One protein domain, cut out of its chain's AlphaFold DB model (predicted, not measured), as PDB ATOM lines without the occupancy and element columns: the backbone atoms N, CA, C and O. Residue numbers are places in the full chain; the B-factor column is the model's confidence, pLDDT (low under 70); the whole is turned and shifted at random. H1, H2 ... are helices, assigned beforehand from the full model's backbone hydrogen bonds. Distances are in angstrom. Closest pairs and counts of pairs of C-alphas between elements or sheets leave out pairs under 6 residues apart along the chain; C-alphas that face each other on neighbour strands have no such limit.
ATOM      1  N   GLN A  69     -45.073 -11.287 -16.721       88.12
ATOM      2  CA  GLN A  69     -45.025 -12.716 -16.430       88.12
ATOM      3  C   GLN A  69     -45.524 -13.535 -17.631       88.12
ATOM      4  O   GLN A  69     -46.374 -13.035 -18.368       88.12
ATOM      5  N   PRO A  70     -45.109 -14.807 -17.792       87.12
ATOM      6  CA  PRO A  70     -45.603 -15.681 -18.864       87.12
ATOM      7  C   PRO A  70     -47.133 -15.813 -18.940       87.12
ATOM      8  O   PRO A  70     -47.677 -16.023 -20.020       87.12
ATOM      9  N   GLY A  71     -47.836 -15.657 -17.811       86.44
ATOM     10  CA  GLY A  71     -49.302 -15.677 -17.758       86.44
ATOM     11  C   GLY A  71     -49.994 -14.374 -18.185       86.44
ATOM     12  O   GLY A  71     -51.216 -14.356 -18.311       86.44
ATOM     13  N   ASP A  72     -49.261 -13.274 -18.395       89.25
ATOM     14  CA  ASP A  72     -49.838 -12.015 -18.878       89.25
ATOM     15  C   ASP A  72     -50.076 -12.102 -20.402       89.25
ATOM     16  O   ASP A  72     -49.160 -12.474 -21.142       89.25
ATOM     17  N   PRO A  73     -51.255 -11.705 -20.921       88.19
ATOM     18  CA  PRO A  73     -51.536 -11.699 -22.361       88.19
ATOM     19  C   PRO A  73     -50.508 -10.927 -23.203       88.19
ATOM     20  O   PRO A  73     -50.289 -11.236 -24.375       88.19
ATOM     21  N   ARG A  74     -49.856  -9.918 -22.614       88.75
ATOM     22  CA  ARG A  74     -48.828  -9.101 -23.271       88.75
ATOM     23  C   ARG A  74     -47.505  -9.837 -23.442       88.75
ATOM     24  O   ARG A  74     -46.704  -9.416 -24.274       88.75
ATOM     25  N   PHE A  75     -47.271 -10.930 -22.717       92.62
ATOM     26  CA  PHE A  75     -46.034 -11.701 -22.820       92.62
ATOM     27  C   PHE A  75     -45.810 -12.213 -24.243       92.62
ATOM     28  O   PHE A  75     -44.731 -12.028 -24.794       92.62
ATOM     29  N   LYS A  76     -46.861 -12.722 -24.898       91.00
ATOM     30  CA  LYS A  76     -46.800 -13.177 -26.295       91.00
ATOM     31  C   LYS A  76     -46.390 -12.072 -27.273       91.00
ATOM     32  O   LYS A  76     -45.736 -12.343 -28.275       91.00
ATOM     33  N   LEU A  77     -46.786 -10.828 -26.994       88.56
ATOM     34  CA  LEU A  77     -46.475  -9.689 -27.854       88.56
ATOM     35  C   LEU A  77     -45.010  -9.257 -27.720       88.56
ATOM     36  O   LEU A  77     -44.368  -8.972 -28.727       88.56
ATOM     37  N   TYR A  78     -44.493  -9.188 -26.489       87.69
ATOM     38  CA  TYR A  78     -43.146  -8.672 -26.214       87.69
ATOM     39  C   TYR A  78     -42.050  -9.747 -26.226       87.69
ATOM     40  O   TYR A  78     -40.904  -9.430 -26.530       87.69
ATOM     41  N   TYR A  79     -42.392 -11.001 -25.930       90.25
ATOM     42  CA  TYR A  79     -41.462 -12.117 -25.729       90.25
ATOM     43  C   TYR A  79     -41.869 -13.333 -26.569       90.25
ATOM     44  O   TYR A  79     -42.065 -14.436 -26.057       90.25
ATOM     45  N   LYS A  80     -42.036 -13.119 -27.878       92.19
ATOM     46  CA  LYS A  80     -42.540 -14.141 -28.806       92.19
ATOM     47  C   LYS A  80     -41.685 -15.412 -28.807       92.19
ATOM     48  O   LYS A  80     -42.222 -16.498 -28.640       92.19
ATOM     49  N   ASP A  81     -40.364 -15.283 -28.904       93.50
ATOM     50  CA  ASP A  81     -39.465 -16.443 -28.970       93.50
ATOM     51  C   ASP A  81     -39.502 -17.287 -27.687       93.50
ATOM     52  O   ASP A  81     -39.378 -18.510 -27.726       93.50
ATOM     53  N   GLN A  82     -39.646 -16.641 -26.526       92.31
ATOM     54  CA  GLN A  82     -39.800 -17.326 -25.245       92.31
ATOM     55  C   GLN A  82     -41.169 -17.994 -25.146       92.31
ATOM     56  O   GLN A  82     -41.255 -19.126 -24.676       92.31
ATOM     57  N   TYR A  83     -42.221 -17.312 -25.602       93.88
ATOM     58  CA  TYR A  83     -43.572 -17.859 -25.645       93.88
ATOM     59  C   TYR A  83     -43.635 -19.118 -26.516       93.88
ATOM     60  O   TYR A  83     -44.105 -20.148 -26.045       93.88
ATOM     61  N   ASP A  84     -43.077 -19.073 -27.727       93.31
ATOM     62  CA  ASP A  84     -43.070 -20.205 -28.659       93.31
ATOM     63  C   ASP A  84     -42.316 -21.417 -28.065       93.31
ATOM     64  O   ASP A  84     -42.735 -22.564 -28.221       93.31
ATOM     65  N   LYS A  85     -41.233 -21.180 -27.306       94.00
ATOM     66  CA  LYS A  85     -40.513 -22.242 -26.576       94.00
ATOM     67  C   LYS A  85     -41.341 -22.861 -25.453       94.00
ATOM     68  O   LYS A  85     -41.281 -24.073 -25.266       94.00
ATOM     69  N   ILE A  86     -42.070 -22.041 -24.694       91.88
ATOM     70  CA  ILE A  86     -42.958 -22.521 -23.626       91.88
ATOM     71  C   ILE A  86     -44.091 -23.345 -24.239       91.88
ATOM     72  O   ILE A  86     -44.346 -24.456 -23.785       91.88
ATOM     73  N   GLU A  87     -44.716 -22.847 -25.306       92.19
ATOM     74  CA  GLU A  87     -45.807 -23.535 -25.999       92.19
ATOM     75  C   GLU A  87     -45.354 -24.892 -26.560       92.19
ATOM     76  O   GLU A  87     -46.041 -25.900 -26.384       92.19
ATOM     77  N   GLU A  88     -44.171 -24.960 -27.173       94.81
ATOM     78  CA  GLU A  88     -43.638 -26.228 -27.672       94.81
ATOM     79  C   GLU A  88     -43.277 -27.194 -26.533       94.81
ATOM     80  O   GLU A  88     -43.602 -28.381 -26.604       94.81
ATOM     81  N   ALA A  89     -42.687 -26.700 -25.440       93.69
ATOM     82  CA  ALA A  89     -42.412 -27.519 -24.261       93.69
ATOM     83  C   ALA A  89     -43.703 -28.098 -23.654       93.69
ATOM     84  O   ALA A  89     -43.759 -29.289 -23.346       93.69
ATOM     85  N   GLU A  90     -44.766 -27.296 -23.555       92.38
ATOM     86  CA  GLU A  90     -46.080 -27.755 -23.098       92.38
ATOM     87  C   GLU A  90     -46.685 -28.816 -24.025       92.38
ATOM     88  O   GLU A  90     -47.307 -29.773 -23.556       92.38
ATOM     89  N   ARG A  91     -46.520 -28.673 -25.346       93.31
ATOM     90  CA  ARG A  91     -46.984 -29.677 -26.313       93.31
ATOM     91  C   ARG A  91     -46.238 -30.992 -26.150       93.31
ATOM     92  O   ARG A  91     -46.883 -32.042 -26.131       93.31
ATOM     93  N   ILE A  92     -44.916 -30.937 -26.007       95.00
ATOM     94  CA  ILE A  92     -44.072 -32.113 -25.791       95.00
ATOM     95  C   ILE A  92     -44.455 -32.811 -24.483       95.00
ATOM     96  O   ILE A  92     -44.657 -34.024 -24.477       95.00
ATOM     97  N   GLU A  93     -44.622 -32.070 -23.386       92.38
ATOM     98  CA  GLU A  93     -45.032 -32.656 -22.104       92.38
ATOM     99  C   GLU A  93     -46.425 -33.287 -22.175       92.38
ATOM    100  O   GLU A  93     -46.606 -34.430 -21.755       92.38
ATOM    101  N   LYS A  94     -47.395 -32.628 -22.820       93.56
ATOM    102  CA  LYS A  94     -48.722 -33.224 -23.059       93.56
ATOM    103  C   LYS A  94     -48.642 -34.506 -23.888       93.56
ATOM    104  O   LYS A  94     -49.402 -35.441 -23.641       93.56
ATOM    105  N   GLN A  95     -47.758 -34.569 -24.884       93.25
ATOM    106  CA  GLN A  95     -47.556 -35.786 -25.676       93.25
ATOM    107  C   GLN A  95     -46.939 -36.908 -24.842       93.25
ATOM    108  O   GLN A  95     -47.421 -38.037 -24.909       93.25
ATOM    109  N   LYS A  96     -45.927 -36.604 -24.022       93.00
ATOM    110  CA  LYS A  96     -45.323 -37.577 -23.103       93.00
ATOM    111  C   LYS A  96     -46.335 -38.102 -22.092       93.00
ATOM    112  O   LYS A  96     -46.385 -39.307 -21.874       93.00
ATOM    113  N   GLN A  97     -47.159 -37.228 -21.510       90.25
ATOM    114  CA  GLN A  97     -48.230 -37.623 -20.593       90.25
ATOM    115  C   GLN A  97     -49.209 -38.583 -21.271       90.25
ATOM    116  O   GLN A  97     -49.428 -39.681 -20.768       90.25
ATOM    117  N   LYS A  98     -49.700 -38.240 -22.468       93.00
ATOM    118  CA  LYS A  98     -50.586 -39.124 -23.241       93.00
ATOM    119  C   LYS A  98     -49.939 -40.461 -23.596       93.00
ATOM    120  O   LYS A  98     -50.611 -41.486 -23.555       93.00
ATOM    121  N   ALA A  99     -48.655 -40.466 -23.955       92.75
ATOM    122  CA  ALA A  99     -47.927 -41.694 -24.263       92.75
ATOM    123  C   ALA A  99     -47.780 -42.587 -23.022       92.75
ATOM    124  O   ALA A  99     -48.079 -43.776 -23.101       92.75
ATOM    125  N   LYS A 100     -47.416 -42.006 -21.869       89.88
ATOM    126  CA  LYS A 100     -47.365 -42.716 -20.583       89.88
ATOM    127  C   LYS A 100     -48.733 -43.286 -20.200       89.88
ATOM    128  O   LYS A 100     -48.827 -44.437 -19.792       89.88
ATOM    129  N   GLU A 101     -49.804 -42.509 -20.346       89.69
ATOM    130  CA  GLU A 101     -51.174 -42.973 -20.085       89.69
ATOM    131  C   GLU A 101     -51.580 -44.124 -21.014       89.69
ATOM    132  O   GLU A 101     -52.158 -45.112 -20.557       89.69
ATOM    133  N   ALA A 102     -51.250 -44.030 -22.304       91.38
ATOM    134  CA  ALA A 102     -51.516 -45.086 -23.275       91.38
ATOM    135  C   ALA A 102     -50.733 -46.368 -22.951       91.38
ATOM    136  O   ALA A 102     -51.304 -47.456 -22.994       91.38
ATOM    137  N   GLU A 103     -49.461 -46.252 -22.571       90.12
ATOM    138  CA  GLU A 103     -48.625 -47.378 -22.147       90.12
ATOM    139  C   GLU A 103     -49.184 -48.050 -20.884       90.12
ATOM    140  O   GLU A 103     -49.382 -49.268 -20.869       90.12
ATOM    141  N   LYS A 104     -49.547 -47.261 -19.861       88.19
ATOM    142  CA  LYS A 104     -50.235 -47.757 -18.657       88.19
ATOM    143  C   LYS A 104     -51.521 -48.506 -19.024       88.19
ATOM    144  O   LYS A 104     -51.777 -49.598 -18.511       88.19
ATOM    145  N   ALA A 105     -52.328 -47.948 -19.928       88.88
ATOM    146  CA  ALA A 105     -53.567 -48.571 -20.383       88.88
ATOM    147  C   ALA A 105     -53.318 -49.890 -21.133       88.88
ATOM    148  O   ALA A 105     -54.032 -50.866 -20.891       88.88
ATOM    149  N   MET A 106     -52.295 -49.950 -21.993       90.56
ATOM    150  CA  MET A 106     -51.901 -51.170 -22.704       90.56
ATOM    151  C   MET A 106     -51.415 -52.259 -21.744       90.56
ATOM    152  O   MET A 106     -51.912 -53.380 -21.802       90.56
ATOM    153  N   LEU A 107     -50.536 -51.928 -20.793       87.62
ATOM    154  CA  LEU A 107     -50.041 -52.877 -19.786       87.62
ATOM    155  C   LEU A 107     -51.177 -53.502 -18.964       87.62
ATOM    156  O   LEU A 107     -51.188 -54.711 -18.710       87.62
ATOM    157  N   LEU A 108     -52.157 -52.686 -18.567       86.06
ATOM    158  CA  LEU A 108     -53.345 -53.152 -17.852       86.06
ATOM    159  C   LEU A 108     -54.268 -53.996 -18.740       86.06
ATOM    160  O   LEU A 108     -54.886 -54.944 -18.248       86.06
ATOM    161  N   HIS A 109     -54.377 -53.660 -20.027       87.62
ATOM    162  CA  HIS A 109     -55.167 -54.408 -20.997       87.62
ATOM    163  C   HIS A 109     -54.559 -55.788 -21.292       87.62
ATOM    164  O   HIS A 109     -55.279 -56.788 -21.272       87.62
ATOM    165  N   ASP A 110     -53.249 -55.871 -21.507       87.25
ATOM    166  CA  ASP A 110     -52.560 -57.123 -21.842       87.25
ATOM    167  C   ASP A 110     -52.592 -58.122 -20.678       87.25
ATOM    168  O   ASP A 110     -52.706 -59.331 -20.878       87.25
ATOM    169  N   ASN A 111     -52.620 -57.616 -19.442       86.88
ATOM    170  CA  ASN A 111     -52.749 -58.419 -18.226       86.88
ATOM    171  C   ASN A 111     -54.200 -58.524 -17.718       86.88
ATOM    172  O   ASN A 111     -54.428 -58.879 -16.563       86.88
ATOM    173  N   ARG A 112     -55.210 -58.244 -18.559       80.75
ATOM    174  CA  ARG A 112     -56.626 -58.214 -18.131       80.75
ATOM    175  C   ARG A 112     -57.149 -59.533 -17.557       80.75
ATOM    176  O   ARG A 112     -58.083 -59.505 -16.760       80.75
ATOM    177  N   HIS A 113     -56.564 -60.656 -17.973       81.81
ATOM    178  CA  HIS A 113     -57.011 -62.006 -17.616       81.81
ATOM    179  C   HIS A 113     -56.285 -62.598 -16.397       81.81
ATOM    180  O   HIS A 113     -56.756 -63.586 -15.843       81.81
ATOM    181  N   ASP A 114     -55.174 -61.997 -15.954       85.56
ATOM    182  CA  ASP A 114     -54.417 -62.427 -14.770       85.56
ATOM    183  C   ASP A 114     -54.619 -61.412 -13.635       85.56
ATOM    184  O   ASP A 114     -53.976 -60.361 -13.571       85.56
ATOM    185  N   ILE A 115     -55.563 -61.726 -12.742       82.25
ATOM    186  CA  ILE A 115     -55.993 -60.839 -11.650       82.25
ATOM    187  C   ILE A 115     -54.820 -60.489 -10.724       82.25
ATOM    188  O   ILE A 115     -54.692 -59.333 -10.316       82.25
ATOM    189  N   ASN A 116     -53.948 -61.458 -10.429       85.19
ATOM    190  CA  ASN A 116     -52.822 -61.263  -9.519       85.19
ATOM    191  C   ASN A 116     -51.764 -60.348 -10.145       85.19
ATOM    192  O   ASN A 116     -51.333 -59.386  -9.507       85.19
ATOM    193  N   LYS A 117     -51.395 -60.579 -11.413       81.88
ATOM    194  CA  LYS A 117     -50.450 -59.695 -12.119       81.88
ATOM    195  C   LYS A 117     -51.003 -58.291 -12.308       81.88
ATOM    196  O   LYS A 117     -50.279 -57.318 -12.123       81.88
ATOM    197  N   ARG A 118     -52.293 -58.156 -12.614       83.88
ATOM    198  CA  ARG A 118     -52.938 -56.846 -12.758       83.88
ATOM    199  C   ARG A 118     -52.914 -56.041 -11.456       83.88
ATOM    200  O   ARG A 118     -52.673 -54.836 -11.501       83.88
ATOM    201  N   GLN A 119     -53.144 -56.683 -10.308       83.00
ATOM    202  CA  GLN A 119     -53.039 -56.031  -8.996       83.00
ATOM    203  C   GLN A 119     -51.601 -55.601  -8.681       83.00
ATOM    204  O   GLN A 119     -51.404 -54.487  -8.203       83.00
ATOM    205  N   GLN A 120     -50.606 -56.435  -9.005       85.31
ATOM    206  CA  GLN A 120     -49.189 -56.092  -8.844       85.31
ATOM    207  C   GLN A 120     -48.780 -54.898  -9.719       85.31
ATOM    208  O   GLN A 120     -48.166 -53.963  -9.217       85.31
ATOM    209  N   ILE A 121     -49.174 -54.888 -10.999       86.44
ATOM    210  CA  ILE A 121     -48.897 -53.777 -11.925       86.44
ATOM    211  C   ILE A 121     -49.538 -52.484 -11.421       86.44
ATOM    212  O   ILE A 121     -48.882 -51.451 -11.379       86.44
ATOM    213  N   LYS A 122     -50.802 -52.534 -10.983       84.62
ATOM    214  CA  LYS A 122     -51.483 -51.352 -10.445       84.62
ATOM    215  C   LYS A 122     -50.780 -50.801  -9.197       84.62
ATOM    216  O   LYS A 122     -50.592 -49.597  -9.098       84.62
ATOM    217  N   ALA A 123     -50.349 -51.677  -8.288       86.44
ATOM    218  CA  ALA A 123     -49.615 -51.272  -7.092       86.44
ATOM    219  C   ALA A 123     -48.259 -50.621  -7.422       86.44
ATOM    220  O   ALA A 123     -47.871 -49.673  -6.749       86.44
ATOM    221  N   LEU A 124     -47.555 -51.098  -8.455       86.81
ATOM    222  CA  LEU A 124     -46.303 -50.491  -8.920       86.81
ATOM    223  C   LEU A 124     -46.532 -49.100  -9.525       86.81
ATOM    224  O   LEU A 124     -45.821 -48.166  -9.167       86.81
ATOM    225  N   LEU A 125     -47.559 -48.943 -10.367       86.19
ATOM    226  CA  LEU A 125     -47.912 -47.649 -10.964       86.19
ATOM    227  C   LEU A 125     -48.323 -46.611  -9.903       86.19
ATOM    228  O   LEU A 125     -47.918 -45.456  -9.996       86.19
ATOM    229  N   ASP A 126     -49.067 -47.026  -8.872       86.25
ATOM    230  CA  ASP A 126     -49.444 -46.159  -7.744       86.25
ATOM    231  C   ASP A 126     -48.221 -45.732  -6.900       86.25
ATOM    232  O   ASP A 126     -48.229 -44.662  -6.288       86.25
ATOM    233  N   ILE A 127     -47.170 -46.562  -6.826       87.50
ATOM    234  CA  ILE A 127     -45.909 -46.216  -6.147       87.50
ATOM    235  C   ILE A 127     -45.122 -45.197  -6.975       87.50
ATOM    236  O   ILE A 127     -44.657 -44.210  -6.411       87.50
ATOM    237  N   GLU A 128     -45.000 -45.403  -8.287       80.94
ATOM    238  CA  GLU A 128     -44.330 -44.454  -9.187       80.94
ATOM    239  C   GLU A 128     -45.003 -43.075  -9.151       80.94
ATOM    240  O   GLU A 128     -44.322 -42.062  -9.007       80.94
ATOM    241  N   GLU A 129     -46.340 -43.017  -9.160       80.56
ATOM    242  CA  GLU A 129     -47.083 -41.750  -9.063       80.56
ATOM    243  C   GLU A 129     -46.865 -41.004  -7.738       80.56
ATOM    244  O   GLU A 129     -46.965 -39.782  -7.704       80.56
ATOM    245  N   ARG A 130     -46.540 -41.712  -6.648       79.31
ATOM    246  CA  ARG A 130     -46.204 -41.098  -5.350       79.31
ATOM    247  C   ARG A 130     -44.755 -40.637  -5.240       79.31
ATOM    248  O   ARG A 130     -44.443 -39.895  -4.317       79.31
ATOM    249  N   ILE A 131     -43.873 -41.141  -6.098       76.69
ATOM    250  CA  ILE A 131     -42.461 -40.746  -6.136       76.69
ATOM    251  C   ILE A 131     -42.280 -39.536  -7.061       76.69
ATOM    252  O   ILE A 131     -41.467 -38.664  -6.763       76.69
ATOM    253  N   ASP A 132     -43.050 -39.478  -8.151       67.25
ATOM    254  CA  ASP A 132     -42.972 -38.423  -9.168       67.25
ATOM    255  C   ASP A 132     -43.858 -37.187  -8.881       67.25
ATOM    256  O   ASP A 132     -43.708 -36.170  -9.565       67.25
ATOM    257  N   GLY A 133     -44.795 -37.268  -7.925       53.50
ATOM    258  CA  GLY A 133     -45.725 -36.188  -7.541       53.50
ATOM    259  C   GLY A 133     -45.317 -35.438  -6.280       53.50
ATOM    260  O   GLY A 133     -45.508 -34.201  -6.262       53.50
TER     261      GLY A 133
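What this domain is: This is residues 69 to 133 of the 133 residues of an uncharacterized protein of marine sediment metagenome (UniProt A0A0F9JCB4). A lopsided helical hairpin: the long helix H2 makes the length of the domain, and the shorter H3 folds back along one end of it, meeting it near the turn and then spreading away as the narrow arm of a V. At the other end of H2, residues 69 to 74 and the one-turn helix H1 make a small hook, close to the first part of H2. The hairpin is open: residues 87 to 103 of H2 stand free, as do residues 126 to 133, of which 126 to 132 belong to H3. The printed part has 65 residues with three named helices, H1, H2 and H3 in that order along the chain, and no named strand, and its class is all helix. It is extended, with a radius of gyration of the C-alphas of 18.6 A, and its outline is a rod of 56 by 21 by 14 A.

Where its parts are: The printed part begins at Gln 69, with its C-alpha at (-45.025, -12.716, -16.430). H1 follows as residues 75 to 78, 5.4 A from first to last C-alpha. H2 holds residues 80 to 110, 44.7 A long, from C-alpha 80 at (-42.540, -14.141, -28.806) to C-alpha 110 at (-52.560, -57.123, -21.842). H3 holds residues 115 to 132, 26.0 A long, and ends with C-alpha 132 at (-42.972, -38.423, -9.168).

How they stand to each other: H1 and H2 are close but not clearly touching; their closest C-alphas, those of Lys 76 and Tyr 83, are 5.7 A apart. H2 and H3 form a helical hairpin, running opposite ways at a shallow tilt of 22 degrees. They touch, with 4 pairs of C-alphas within 8 A, through residues 107 to 108 of H2 and 118 to 122 of H3 alone. Their closest C-alphas, those of Leu 108 and Arg 118, are 6.3 A apart, while the helix centres are 20.7 A apart. H1 and H3 are apart. In H2 and H3 every O i to N i+4 pair is within hydrogen-bond range; H1 is too short for such a pair, and its one O i to N i+3 pair is within range.

The domain as a whole: The two C-alphas farthest apart are those of Tyr 78 and Asp 114, at 56.1 A. The C-alphas of the first and last printed residues, Gln 69 and Gly 133, are 25.1 A apart. The printed part has no cut and ends at residue 133, the chain's last. The link from H1 to H2, 1 residue, and that from H2 to H3, 4 residues, are both tight. The mean pLDDT of the printed part is 87.6; residues 132 to 133 are under 70.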